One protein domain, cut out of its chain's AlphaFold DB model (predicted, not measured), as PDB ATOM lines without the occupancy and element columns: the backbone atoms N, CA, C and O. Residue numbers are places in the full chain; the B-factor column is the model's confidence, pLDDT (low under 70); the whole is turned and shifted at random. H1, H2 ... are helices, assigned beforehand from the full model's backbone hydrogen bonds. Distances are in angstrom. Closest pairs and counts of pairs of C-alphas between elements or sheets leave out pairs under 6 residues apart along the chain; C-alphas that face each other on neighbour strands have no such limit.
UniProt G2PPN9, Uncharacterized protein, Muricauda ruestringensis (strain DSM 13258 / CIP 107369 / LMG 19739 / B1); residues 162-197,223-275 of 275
ATOM      1  N   SER A 162     269.524 215.757 252.093       76.44
ATOM      2  CA  SER A 162     268.138 216.194 252.291       76.44
ATOM      3  C   SER A 162     267.378 215.215 253.191       76.44
ATOM      4  O   SER A 162     267.770 214.057 253.341       76.44
ATOM      5  N   PHE A 163     266.242 215.653 253.739       75.19
ATOM      6  CA  PHE A 163     265.309 214.766 254.446       75.19
ATOM      7  C   PHE A 163     264.834 213.595 253.570       75.19
ATOM      8  O   PHE A 163     264.572 212.508 254.074       75.19
ATOM      9  N   TRP A 164     264.792 213.769 252.248       86.94
ATOM     10  CA  TRP A 164     264.428 212.705 251.310       86.94
ATOM     11  C   TRP A 164     265.519 211.639 251.164       86.94
ATOM     12  O   TRP A 164     265.219 210.505 250.782       86.94
ATOM     13  N   GLY A 165     266.769 211.963 251.508       88.69
ATOM     14  CA  GLY A 165     267.885 211.020 251.513       88.69
ATOM     15  C   GLY A 165     267.660 209.844 252.463       88.69
ATOM     16  O   GLY A 165     267.915 208.697 252.082       88.69
ATOM     17  N   SER A 166     267.104 210.096 253.653       89.69
ATOM     18  CA  SER A 166     266.769 209.032 254.611       89.69
ATOM     19  C   SER A 166     265.608 208.170 254.102       89.69
ATOM     20  O   SER A 166     265.683 206.945 254.163       89.69
ATOM     21  N   ILE A 167     264.591 208.775 253.481       92.31
ATOM     22  CA  ILE A 167     263.471 208.050 252.859       92.31
ATOM     23  C   ILE A 167     263.948 207.131 251.732       92.31
ATOM     24  O   ILE A 167     263.580 205.956 251.683       92.31
ATOM     25  N   ILE A 168     264.805 207.631 250.838       94.56
ATOM     26  CA  ILE A 168     265.407 206.824 249.768       94.56
ATOM     27  C   ILE A 168     266.210 205.669 250.364       94.56
ATOM     28  O   ILE A 168     266.097 204.537 249.885       94.56
ATOM     29  N   TYR A 169     266.990 205.935 251.414       94.56
ATOM     30  CA  TYR A 169     267.740 204.905 252.122       94.56
ATOM     31  C   TYR A 169     266.805 203.819 252.682       94.56
ATOM     32  O   TYR A 169     266.981 202.640 252.367       94.56
ATOM     33  N   TYR A 170     265.746 204.195 253.406       94.75
ATOM     34  CA  TYR A 170     264.771 203.249 253.956       94.75
ATOM     35  C   TYR A 170     264.075 202.424 252.872       94.75
ATOM     36  O   TYR A 170     263.961 201.208 253.000       94.75
ATOM     37  N   LEU A 171     263.649 203.037 251.768       96.50
ATOM     38  CA  LEU A 171     263.014 202.319 250.660       96.50
ATOM     39  C   LEU A 171     263.986 201.346 249.959       96.50
ATOM     40  O   LEU A 171     263.595 200.252 249.533       96.50
ATOM     41  N   LYS A 172     265.274 201.695 249.864       96.06
ATOM     42  CA  LYS A 172     266.314 200.789 249.351       96.06
ATOM     43  C   LYS A 172     266.533 199.603 250.280       96.06
ATOM     44  O   LYS A 172     266.554 198.469 249.799       96.06
ATOM     45  N   GLU A 173     266.641 199.835 251.584       95.50
ATOM     46  CA  GLU A 173     266.779 198.756 252.567       95.50
ATOM     47  C   GLU A 173     265.524 197.875 252.628       95.50
ATOM     48  O   GLU A 173     265.635 196.650 252.604       95.50
ATOM     49  N   ALA A 174     264.324 198.460 252.543       95.88
ATOM     50  CA  ALA A 174     263.068 197.718 252.435       95.88
ATOM     51  C   ALA A 174     263.046 196.782 251.214       95.88
ATOM     52  O   ALA A 174     262.523 195.669 251.292       95.88
ATOM     53  N   SER A 175     263.644 197.207 250.096       94.38
ATOM     54  CA  SER A 175     263.746 196.393 248.877       94.38
ATOM     55  C   SER A 175     264.710 195.216 249.034       94.38
ATOM     56  O   SER A 175     264.492 194.167 248.433       94.38
ATOM     57  N   LYS A 176     265.766 195.376 249.842       94.31
ATOM     58  CA  LYS A 176     266.762 194.327 250.108       94.31
ATOM     59  C   LYS A 176     266.267 193.321 251.145       94.31
ATOM     60  O   LYS A 176     266.363 192.119 250.919       94.31
ATOM     61  N   LEU A 177     265.757 193.815 252.273       92.25
ATOM     62  CA  LEU A 177     265.310 192.995 253.402       92.25
ATOM     63  C   LEU A 177     263.970 192.316 253.117       92.25
ATOM     64  O   LEU A 177     263.767 191.168 253.503       92.25
ATOM     65  N   ASN A 178     263.067 193.017 252.423       90.38
ATOM     66  CA  ASN A 178     261.774 192.511 251.971       90.38
ATOM     67  C   ASN A 178     260.886 191.916 253.090       90.38
ATOM     68  O   ASN A 178     260.045 191.059 252.822       90.38
ATOM     69  N   THR A 179     261.042 192.377 254.335       93.50
ATOM     70  CA  THR A 179     260.160 192.008 255.452       93.50
ATOM     71  C   THR A 179     258.948 192.934 255.515       93.50
ATOM     72  O   THR A 179     259.002 194.077 255.053       93.50
ATOM     73  N   PHE A 180     257.837 192.450 256.076       92.12
ATOM     74  CA  PHE A 180     256.624 193.256 256.223       92.12
ATOM     75  C   PHE A 180     256.868 194.463 257.136       92.12
ATOM     76  O   PHE A 180     256.491 195.578 256.791       92.12
ATOM     77  N   GLU A 181     257.562 194.255 258.253       90.75
ATOM     78  CA  GLU A 181     257.851 195.276 259.260       90.75
ATOM     79  C   GLU A 181     258.671 196.421 258.672       90.75
ATOM     80  O   GLU A 181     258.315 197.585 258.832       90.75
ATOM     81  N   PHE A 182     259.737 196.104 257.930       94.00
ATOM     82  CA  PHE A 182     260.592 197.137 257.353       94.00
ATOM     83  C   PHE A 182     259.882 197.867 256.205       94.00
ATOM     84  O   PHE A 182     260.005 199.081 256.069       94.00
ATOM     85  N   LYS A 183     259.088 197.150 255.398       94.81
ATOM     86  CA  LYS A 183     258.244 197.764 254.367       94.81
ATOM     87  C   LYS A 183     257.225 198.730 254.956       94.81
ATOM     88  O   LYS A 183     257.098 199.838 254.443       94.81
ATOM     89  N   ARG A 184     256.531 198.320 256.021       92.75
ATOM     90  CA  ARG A 184     255.579 199.164 256.746       92.75
ATOM     91  C   ARG A 184     256.278 200.391 257.320       92.75
ATOM     92  O   ARG A 184     255.806 201.493 257.086       92.75
ATOM     93  N   PHE A 185     257.423 200.215 257.977       93.19
ATOM     94  CA  PHE A 185     258.247 201.320 258.467       93.19
ATOM     95  C   PHE A 185     258.614 202.301 257.346       93.19
ATOM     96  O   PHE A 185     258.299 203.480 257.442       93.19
ATOM     97  N   ALA A 186     259.219 201.832 256.253       94.06
ATOM     98  CA  ALA A 186     259.654 202.707 255.163       94.06
ATOM     99  C   ALA A 186     258.477 203.437 254.492       94.06
ATOM    100  O   ALA A 186     258.596 204.608 254.138       94.06
ATOM    101  N   ALA A 187     257.334 202.759 254.343       92.94
ATOM    102  CA  ALA A 187     256.102 203.368 253.858       92.94
ATOM    103  C   ALA A 187     255.554 204.421 254.828       92.94
ATOM    104  O   ALA A 187     255.136 205.481 254.375       92.94
ATOM    105  N   PHE A 188     255.590 204.154 256.135       90.25
ATOM    106  CA  PHE A 188     255.159 205.098 257.161       90.25
ATOM    107  C   PHE A 188     256.041 206.344 257.182       90.25
ATOM    108  O   PHE A 188     255.523 207.443 257.209       90.25
ATOM    109  N   GLN A 189     257.364 206.199 257.079       89.38
ATOM    110  CA  GLN A 189     258.279 207.346 257.030       89.38
ATOM    111  C   GLN A 189     258.013 208.250 255.814       89.38
ATOM    112  O   GLN A 189     258.084 209.470 255.914       89.38
ATOM    113  N   LEU A 190     257.679 207.658 254.661       90.69
ATOM    114  CA  LEU A 190     257.255 208.416 253.483       90.69
ATOM    115  C   LEU A 190     255.880 209.066 253.688       90.69
ATOM    116  O   LEU A 190     255.677 210.200 253.265       90.69
ATOM    117  N   TYR A 191     254.943 208.331 254.287       88.12
ATOM    118  CA  TYR A 191     253.598 208.809 254.585       88.12
ATOM    119  C   TYR A 191     253.640 210.032 255.502       88.12
ATOM    120  O   TYR A 191     253.087 211.072 255.170       88.12
ATOM    121  N   ASP A 192     254.341 209.906 256.620       82.12
ATOM    122  CA  ASP A 192     254.481 210.916 257.659       82.12
ATOM    123  C   ASP A 192     255.070 212.211 257.082       82.12
ATOM    124  O   ASP A 192     254.429 213.257 257.119       82.12
ATOM    125  N   LEU A 193     256.196 212.118 256.365       82.25
ATOM    126  CA  LEU A 193     256.844 213.287 255.767       82.25
ATOM    127  C   LEU A 193     256.005 213.983 254.676       82.25
ATOM    128  O   LEU A 193     256.154 215.186 254.465       82.25
ATOM    129  N   LEU A 194     255.154 213.246 253.952       83.50
ATOM    130  CA  LEU A 194     254.296 213.809 252.899       83.50
ATOM    131  C   LEU A 194     252.955 214.342 253.414       83.50
ATOM    132  O   LEU A 194     252.381 215.225 252.775       83.50
ATOM    133  N   PHE A 195     252.410 213.763 254.487       77.44
ATOM    134  CA  PHE A 195     250.997 213.932 254.848       77.44
ATOM    135  C   PHE A 195     250.750 214.311 256.306       77.44
ATOM    136  O   PHE A 195     249.685 214.859 256.585       77.44
ATOM    137  N   ASP A 196     251.685 214.030 257.212       65.38
ATOM    138  CA  ASP A 196     251.534 214.245 258.651       65.38
ATOM    139  C   ASP A 196     252.664 215.130 259.187       65.38
ATOM    140  O   ASP A 196     253.474 214.743 260.021       65.38
ATOM    141  N   ASN A 197     252.695 216.387 258.741       51.84
ATOM    142  CA  ASN A 197     253.247 217.419 259.609       51.84
ATOM    143  C   ASN A 197     252.194 217.718 260.676       51.84
ATOM    144  O   ASN A 197     251.395 218.647 260.532       51.84
ATOM    145  N   GLN A 223     251.467 217.667 246.502       76.12
ATOM    146  CA  GLN A 223     252.196 218.164 245.344       76.12
ATOM    147  C   GLN A 223     253.255 219.190 245.770       76.12
ATOM    148  O   GLN A 223     254.381 219.122 245.286       76.12
ATOM    149  N   GLU A 224     252.940 220.051 246.742       75.94
ATOM    150  CA  GLU A 224     253.894 221.005 247.319       75.94
ATOM    151  C   GLU A 224     255.091 220.295 247.976       75.94
ATOM    152  O   GLU A 224     256.239 220.672 247.744       75.94
ATOM    153  N   TYR A 225     254.863 219.212 248.732       79.00
ATOM    154  CA  TYR A 225     255.963 218.433 249.319       79.00
ATOM    155  C   TYR A 225     256.784 217.687 248.267       79.00
ATOM    156  O   TYR A 225     258.014 217.680 248.351       79.00
ATOM    157  N   ILE A 226     256.143 217.097 247.252       85.12
ATOM    158  CA  ILE A 226     256.849 216.470 246.123       85.12
ATOM    159  C   ILE A 226     257.745 217.501 245.419       85.12
ATOM    160  O   ILE A 226     258.865 217.177 245.021       85.12
ATOM    161  N   GLU A 227     257.303 218.752 245.305       85.31
ATOM    162  CA  GLU A 227     258.074 219.842 244.701       85.31
ATOM    163  C   GLU A 227     259.308 220.259 245.516       85.31
ATOM    164  O   GLU A 227     260.248 220.811 244.944       85.31
ATOM    165  N   THR A 228     259.377 219.923 246.811       85.81
ATOM    166  CA  THR A 228     260.605 220.108 247.612       85.81
ATOM    167  C   THR A 228     261.710 219.105 247.262       85.81
ATOM    168  O   THR A 228     262.881 219.345 247.561       85.81
ATOM    169  N   MET A 229     261.361 217.978 246.634       89.06
ATOM    170  CA  MET A 229     262.322 216.976 246.182       89.06
ATOM    171  C   MET A 229     263.022 217.445 244.907       89.06
ATOM    172  O   MET A 229     262.400 217.967 243.979       89.06
ATOM    173  N   SER A 230     264.307 217.133 244.773       91.19
ATOM    174  CA  SER A 230     264.969 217.200 243.473       91.19
ATOM    175  C   SER A 230     264.337 216.215 242.481       91.19
ATOM    176  O   SER A 230     263.831 215.152 242.842       91.19
ATOM    177  N   VAL A 231     264.453 216.512 241.183       93.25
ATOM    178  CA  VAL A 231     263.968 215.625 240.106       93.25
ATOM    179  C   VAL A 231     264.527 214.200 240.231       93.25
ATOM    180  O   VAL A 231     263.868 213.232 239.846       93.25
ATOM    181  N   GLN A 232     265.750 214.054 240.747       93.06
ATOM    182  CA  GLN A 232     266.367 212.748 240.948       93.06
ATOM    183  C   GLN A 232     265.739 211.993 242.127       93.06
ATOM    184  O   GLN A 232     265.471 210.800 241.997       93.06
ATOM    185  N   GLU A 233     265.460 212.682 243.234       93.56
ATOM    186  CA  GLU A 233     264.785 212.105 244.401       93.56
ATOM    187  C   GLU A 233     263.359 211.667 244.050       93.56
ATOM    188  O   GLU A 233     263.000 210.524 244.326       93.56
ATOM    189  N   GLN A 234     262.591 212.494 243.327       94.44
ATOM    190  CA  GLN A 234     261.249 212.123 242.856       94.44
ATOM    191  C   GLN A 234     261.280 210.844 242.013       94.44
ATOM    192  O   GLN A 234     260.488 209.924 242.222       94.44
ATOM    193  N   LYS A 235     262.213 210.760 241.052       95.25
ATOM    194  CA  LYS A 235     262.368 209.575 240.195       95.25
ATOM    195  C   LYS A 235     262.708 208.335 241.006       95.25
ATOM    196  O   LYS A 235     262.150 207.272 240.735       95.25
ATOM    197  N   GLU A 236     263.619 208.461 241.964       95.94
ATOM    198  CA  GLU A 236     264.089 207.328 242.751       95.94
ATOM    199  C   GLU A 236     263.028 206.839 243.740       95.94
ATOM    200  O   GLU A 236     262.740 205.641 243.767       95.94
ATOM    201  N   ILE A 237     262.369 207.747 244.466       95.81
ATOM    202  CA  ILE A 237     261.248 207.413 245.354       95.81
ATOM    203  C   ILE A 237     260.125 206.761 244.542       95.81
ATOM    204  O   ILE A 237     259.704 205.654 244.874       95.81
ATOM    205  N   ASN A 238     259.704 207.369 243.426       96.25
ATOM    206  CA  ASN A 238     258.648 206.818 242.572       96.25
ATOM    207  C   ASN A 238     259.008 205.425 242.017       96.25
ATOM    208  O   ASN A 238     258.164 204.531 241.950       96.25
ATOM    209  N   ARG A 239     260.275 205.203 241.644       97.19
ATOM    210  CA  ARG A 239     260.762 203.885 241.216       97.19
ATOM    211  C   ARG A 239     260.667 202.865 242.351       97.19
ATOM    212  O   ARG A 239     260.202 201.751 242.114       97.19
ATOM    213  N   LEU A 240     261.111 203.224 243.554       97.38
ATOM    214  CA  LEU A 240     261.151 202.325 244.707       97.38
ATOM    215  C   LEU A 240     259.749 201.961 245.201       97.38
ATOM    216  O   LEU A 240     259.471 200.776 245.364       97.38
ATOM    217  N   ILE A 241     258.836 202.924 245.353       96.69
ATOM    218  CA  ILE A 241     257.453 202.634 245.775       96.69
ATOM    219  C   ILE A 241     256.693 201.816 244.726       96.69
ATOM    220  O   ILE A 241     255.895 200.948 245.081       96.69
ATOM    221  N   LYS A 242     256.983 202.012 243.433       96.50
ATOM    222  CA  LYS A 242     256.419 201.177 242.370       96.50
ATOM    223  C   LYS A 242     256.892 199.731 242.488       96.50
ATOM    224  O   LYS A 242     256.099 198.815 242.313       96.50
ATOM    225  N   VAL A 243     258.171 199.510 242.787       95.94
ATOM    226  CA  VAL A 243     258.723 198.159 242.970       95.94
ATOM    227  C   VAL A 243     258.208 197.508 244.255       95.94
ATOM    228  O   VAL A 243     257.850 196.334 244.241       95.94
ATOM    229  N   LEU A 244     258.165 198.255 245.357       96.25
ATOM    230  CA  LEU A 244     257.813 197.733 246.677       96.25
ATOM    231  C   LEU A 244     256.317 197.480 246.852       96.25
ATOM    232  O   LEU A 244     255.939 196.483 247.470       96.25
ATOM    233  N   PHE A 245     255.494 198.393 246.335       95.75
ATOM    234  CA  PHE A 245     254.070 198.495 246.657       95.75
ATOM    235  C   PHE A 245     253.171 198.563 245.417       95.75
ATOM    236  O   PHE A 245     251.954 198.545 245.555       95.75
ATOM    237  N   ASN A 246     253.744 198.631 244.206       95.94
ATOM    238  CA  ASN A 246     253.009 198.881 242.961       95.94
ATOM    239  C   ASN A 246     252.217 200.206 242.975       95.94
ATOM    240  O   ASN A 246     251.148 200.308 242.375       95.94
ATOM    241  N   LEU A 247     252.763 201.224 243.648       95.56
ATOM    242  CA  LEU A 247     252.170 202.558 243.775       95.56
ATOM    243  C   LEU A 247     252.911 203.607 242.935       95.56
ATOM    244  O   LEU A 247     253.935 203.319 242.306       95.56
ATOM    245  N   LYS A 248     252.374 204.829 242.918       93.44
ATOM    246  CA  LYS A 248     252.956 206.005 242.264       93.44
ATOM    247  C   LYS A 248     253.078 207.157 243.250       93.44
ATOM    248  O   LYS A 248     252.303 207.246 244.197       93.44
ATOM    249  N   LEU A 249     254.054 208.028 243.007       92.69
ATOM    250  CA  LEU A 249     254.260 209.246 243.781       92.69
ATOM    251  C   LEU A 249     253.358 210.332 243.191       92.69
ATOM    252  O   LEU A 249     253.766 211.058 242.289       92.69
ATOM    253  N   ASP A 250     252.109 210.349 243.637       89.25
ATOM    254  CA  ASP A 250     251.084 211.311 243.241       89.25
ATOM    255  C   ASP A 250     250.045 211.475 244.366       89.25
ATOM    256  O   ASP A 250     250.158 210.866 245.434       89.25
ATOM    257  N   ASN A 251     249.009 212.279 244.124       84.62
ATOM    258  CA  ASN A 251     247.977 212.594 245.116       84.62
ATOM    259  C   ASN A 251     247.168 211.373 245.594       84.62
ATOM    260  O   ASN A 251     246.499 211.456 246.622       84.62
ATOM    261  N   SER A 252     247.213 210.232 244.893       88.25
ATOM    262  CA  SER A 252     246.540 209.005 245.344       88.25
ATOM    263  C   SER A 252     247.319 208.251 246.427       88.25
ATOM    264  O   SER A 252     246.741 207.418 247.130       88.25
ATOM    265  N   LEU A 253     248.613 208.555 246.599       89.69
ATOM    266  CA  LEU A 253     249.528 207.784 247.440       89.69
ATOM    267  C   LEU A 253     249.055 207.671 248.895       89.69
ATOM    268  O   LEU A 253     249.133 206.581 249.458       89.69
ATOM    269  N   LYS A 254     248.515 208.747 249.487       86.69
ATOM    270  CA  LYS A 254     247.997 208.739 250.869       86.69
ATOM    271  C   LYS A 254     246.941 207.651 251.061       86.69
ATOM    272  O   LYS A 254     247.068 206.798 251.937       86.69
ATOM    273  N   GLY A 255     245.924 207.651 250.199       85.56
ATOM    274  CA  GLY A 255     244.820 206.696 250.264       85.56
ATOM    275  C   GLY A 255     245.274 205.256 250.026       85.56
ATOM    276  O   GLY A 255     244.794 204.342 250.689       85.56
ATOM    277  N   GLU A 256     246.224 205.036 249.117       91.12
ATOM    278  CA  GLU A 256     246.761 203.697 248.854       91.12
ATOM    279  C   GLU A 256     247.639 203.172 250.001       91.12
ATOM    280  O   GLU A 256     247.517 202.009 250.383       91.12
ATOM    281  N   LEU A 257     248.472 204.020 250.611       90.38
ATOM    282  CA  LEU A 257     249.250 203.644 251.795       90.38
ATOM    283  C   LEU A 257     248.346 203.358 253.002       90.38
ATOM    284  O   LEU A 257     248.563 202.356 253.687       90.38
ATOM    285  N   ASN A 258     247.287 204.151 253.204       87.19
ATOM    286  CA  ASN A 258     246.265 203.871 254.218       87.19
ATOM    287  C   ASN A 258     245.585 202.517 253.978       87.19
ATOM    288  O   ASN A 258     245.443 201.731 254.906       87.19
ATOM    289  N   LYS A 259     245.237 202.168 252.733       89.62
ATOM    290  CA  LYS A 259     244.667 200.841 252.428       89.62
ATOM    291  C   LYS A 259     245.624 199.691 252.744       89.62
ATOM    292  O   LYS A 259     245.168 198.615 253.123       89.62
ATOM    293  N   LEU A 260     246.928 199.888 252.549       89.75
ATOM    294  CA  LEU A 260     247.931 198.843 252.764       89.75
ATOM    295  C   LEU A 260     248.281 198.641 254.240       89.75
ATOM    296  O   LEU A 260     248.519 197.505 254.652       89.75
ATOM    297  N   PHE A 261     248.344 199.724 255.015       89.44
ATOM    298  CA  PHE A 261     248.925 199.700 256.359       89.44
ATOM    299  C   PHE A 261     248.053 200.328 257.453       89.44
ATOM    300  O   PHE A 261     248.453 200.285 258.613       89.44
ATOM    301  N   ALA A 262     246.875 200.855 257.103       84.19
ATOM    302  CA  ALA A 262     245.915 201.490 258.009       84.19
ATOM    303  C   ALA A 262     246.509 202.644 258.838       84.19
ATOM    304  O   ALA A 262     246.225 202.763 260.030       84.19
ATOM    305  N   PHE A 263     247.369 203.471 258.227       82.75
ATOM    306  CA  PHE A 263     248.053 204.555 258.938       82.75
ATOM    307  C   PHE A 263     247.091 205.624 259.485       82.75
ATOM    308  O   PHE A 263     247.270 206.072 260.608       82.75
ATOM    309  N   ASP A 264     246.015 205.940 258.766       71.62
ATOM    310  CA  ASP A 264     244.924 206.827 259.208       71.62
ATOM    311  C   ASP A 264     244.270 206.411 260.536       71.62
ATOM    312  O   ASP A 264     243.878 207.249 261.347       71.62
ATOM    313  N   THR A 265     244.179 205.109 260.810       65.56
ATOM    314  CA  THR A 265     243.625 204.615 262.084       65.56
ATOM    315  C   THR A 265     244.516 204.916 263.293       65.56
ATOM    316  O   THR A 265     244.074 204.785 264.439       65.56
ATOM    317  N   LEU A 266     245.763 205.325 263.057       63.97
ATOM    318  CA  LEU A 266     246.725 205.694 264.091       63.97
ATOM    319  C   LEU A 266     246.612 207.173 264.467       63.97
ATOM    320  O   LEU A 266     246.839 207.512 265.629       63.97
ATOM    321  N   ASP A 267     246.187 208.025 263.533       52.44
ATOM    322  CA  ASP A 267     245.997 209.463 263.757       52.44
ATOM    323  C   ASP A 267     244.891 209.725 264.791       52.44
ATOM    324  O   ASP A 267     245.038 210.568 265.678       52.44
ATOM    325  N   HIS A 268     243.820 208.924 264.775       40.47
ATOM    326  CA  HIS A 268     242.702 209.042 265.722       40.47
ATOM    327  C   HIS A 268     243.080 208.749 267.182       40.47
ATOM    328  O   HIS A 268     242.433 209.253 268.099       40.47
ATOM    329  N   LYS A 269     244.153 207.987 267.433       44.75
ATOM    330  CA  LYS A 269     244.652 207.757 268.801       44.75
ATOM    331  C   LYS A 269     245.438 208.943 269.367       44.75
ATOM    332  O   LYS A 269     245.725 208.944 270.560       44.75
ATOM    333  N   ARG A 270     245.791 209.935 268.541       47.34
ATOM    334  CA  ARG A 270     246.543 211.131 268.957       47.34
ATOM    335  C   ARG A 270     245.645 212.301 269.386       47.34
ATOM    336  O   ARG A 270     246.164 213.240 269.983       47.34
ATOM    337  N   GLY A 271     244.340 212.262 269.096       41.97
ATOM    338  CA  GLY A 271     243.450 213.427 269.232       41.97
ATOM    339  C   GLY A 271     242.135 213.222 269.986       41.97
ATOM    340  O   GLY A 271     241.641 214.183 270.565       41.97
ATOM    341  N   ASP A 272     241.593 212.005 270.055       37.59
ATOM    342  CA  ASP A 272     240.256 211.783 270.615       37.59
ATOM    343  C   ASP A 272     240.316 210.815 271.796       37.59
ATOM    344  O   ASP A 272     240.295 209.601 271.615       37.59
ATOM    345  N   ASN A 273     240.462 211.371 273.003       36.03
ATOM    346  CA  ASN A 273     239.836 210.910 274.253       36.03
ATOM    347  C   ASN A 273     240.304 211.805 275.410       36.03
ATOM    348  O   ASN A 273     241.126 211.424 276.243       36.03
ATOM    349  N   VAL A 274     239.759 213.020 275.450       34.28
ATOM    350  CA  VAL A 274     239.599 213.770 276.699       34.28
ATOM    351  C   VAL A 274     238.093 213.901 276.911       34.28
ATOM    352  O   VAL A 274     237.486 214.884 276.489       34.28
ATOM    353  N   GLU A 275     237.492 212.861 277.487       30.86
ATOM    354  CA  GLU A 275     236.270 213.014 278.289       30.86
ATOM    355  C   GLU A 275     236.660 213.238 279.752       30.86
ATOM    356  O   GLU A 275     237.575 212.528 280.238       30.86
TER     357      GLU A 275
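What this domain is: This is residues 162 to 197 and 223 to 275 of the 275 residues of an uncharacterized protein of Muricauda ruestringensis (strain DSM 13258 / CIP 107369 / LMG 19739 / B1) (UniProt G2PPN9). Four helices stand side by side in a curved row, in the order H4, H1, H2, H5, around the hairpin of H1 and H2. Short H3 crosses near the last residues of H2, and a thin tail, residues 268 to 275, sticks out past H5. The 89 printed residues hold six named helices, H1 to H6 in chain order, and no named strand: all helix. The whole is compact, with a radius of gyration of the C-alphas of 13.5 A, yet elongated, spanning 48 by 31 by 22 A.

How they stand to each other: H1, residues 163 to 177, and H2, residues 180 to 195, form a helical hairpin and touch, closest at C-alphas 174 and 183, 5.2 A, at a shallow tilt of 19 degrees, opposite ways. H3, residues 223 to 228, is close to H2 but not clearly touching, closest at C-alphas 225 and 194, 6.1 A, and about perpendicular at 83 degrees. H4, residues 231 to 245, touches H1, closest at C-alphas 237 and 168, 6.1 A, at a shallow tilt of 32 degrees, the same way. H5, residues 253 to 261, touches H2, closest at C-alphas 261 and 184, 6.7 A, at a shallow tilt of 31 degrees, opposite ways; H4 and H5 are apart. H6, residues 264 to 270, is close to H5 but not clearly touching, closest at C-alphas 264 and 258, 6.0 A. Every O i to N i+4 pair is within hydrogen-bond range in H2, H3, H4 and H5; H1 has 10 of 11, and H6 has 0 of 3 but 3 of 4 O i to N i+3 pairs.

Where its parts are: H1 begins at C-alpha 163 (265.309, 214.766, 254.446) and is 21.8 A long; H2 is 21.5 A and H4 20.8 A. H6 ends at C-alpha 270 (246.543, 211.131, 268.957).

The domain as a whole: Residues 198 to 222 are not printed, and C-alphas 197 and 223 are 14.3 A apart. Of the links printed whole, none is long. Residues 196 to 197 and 265 to 275 have pLDDT under 70.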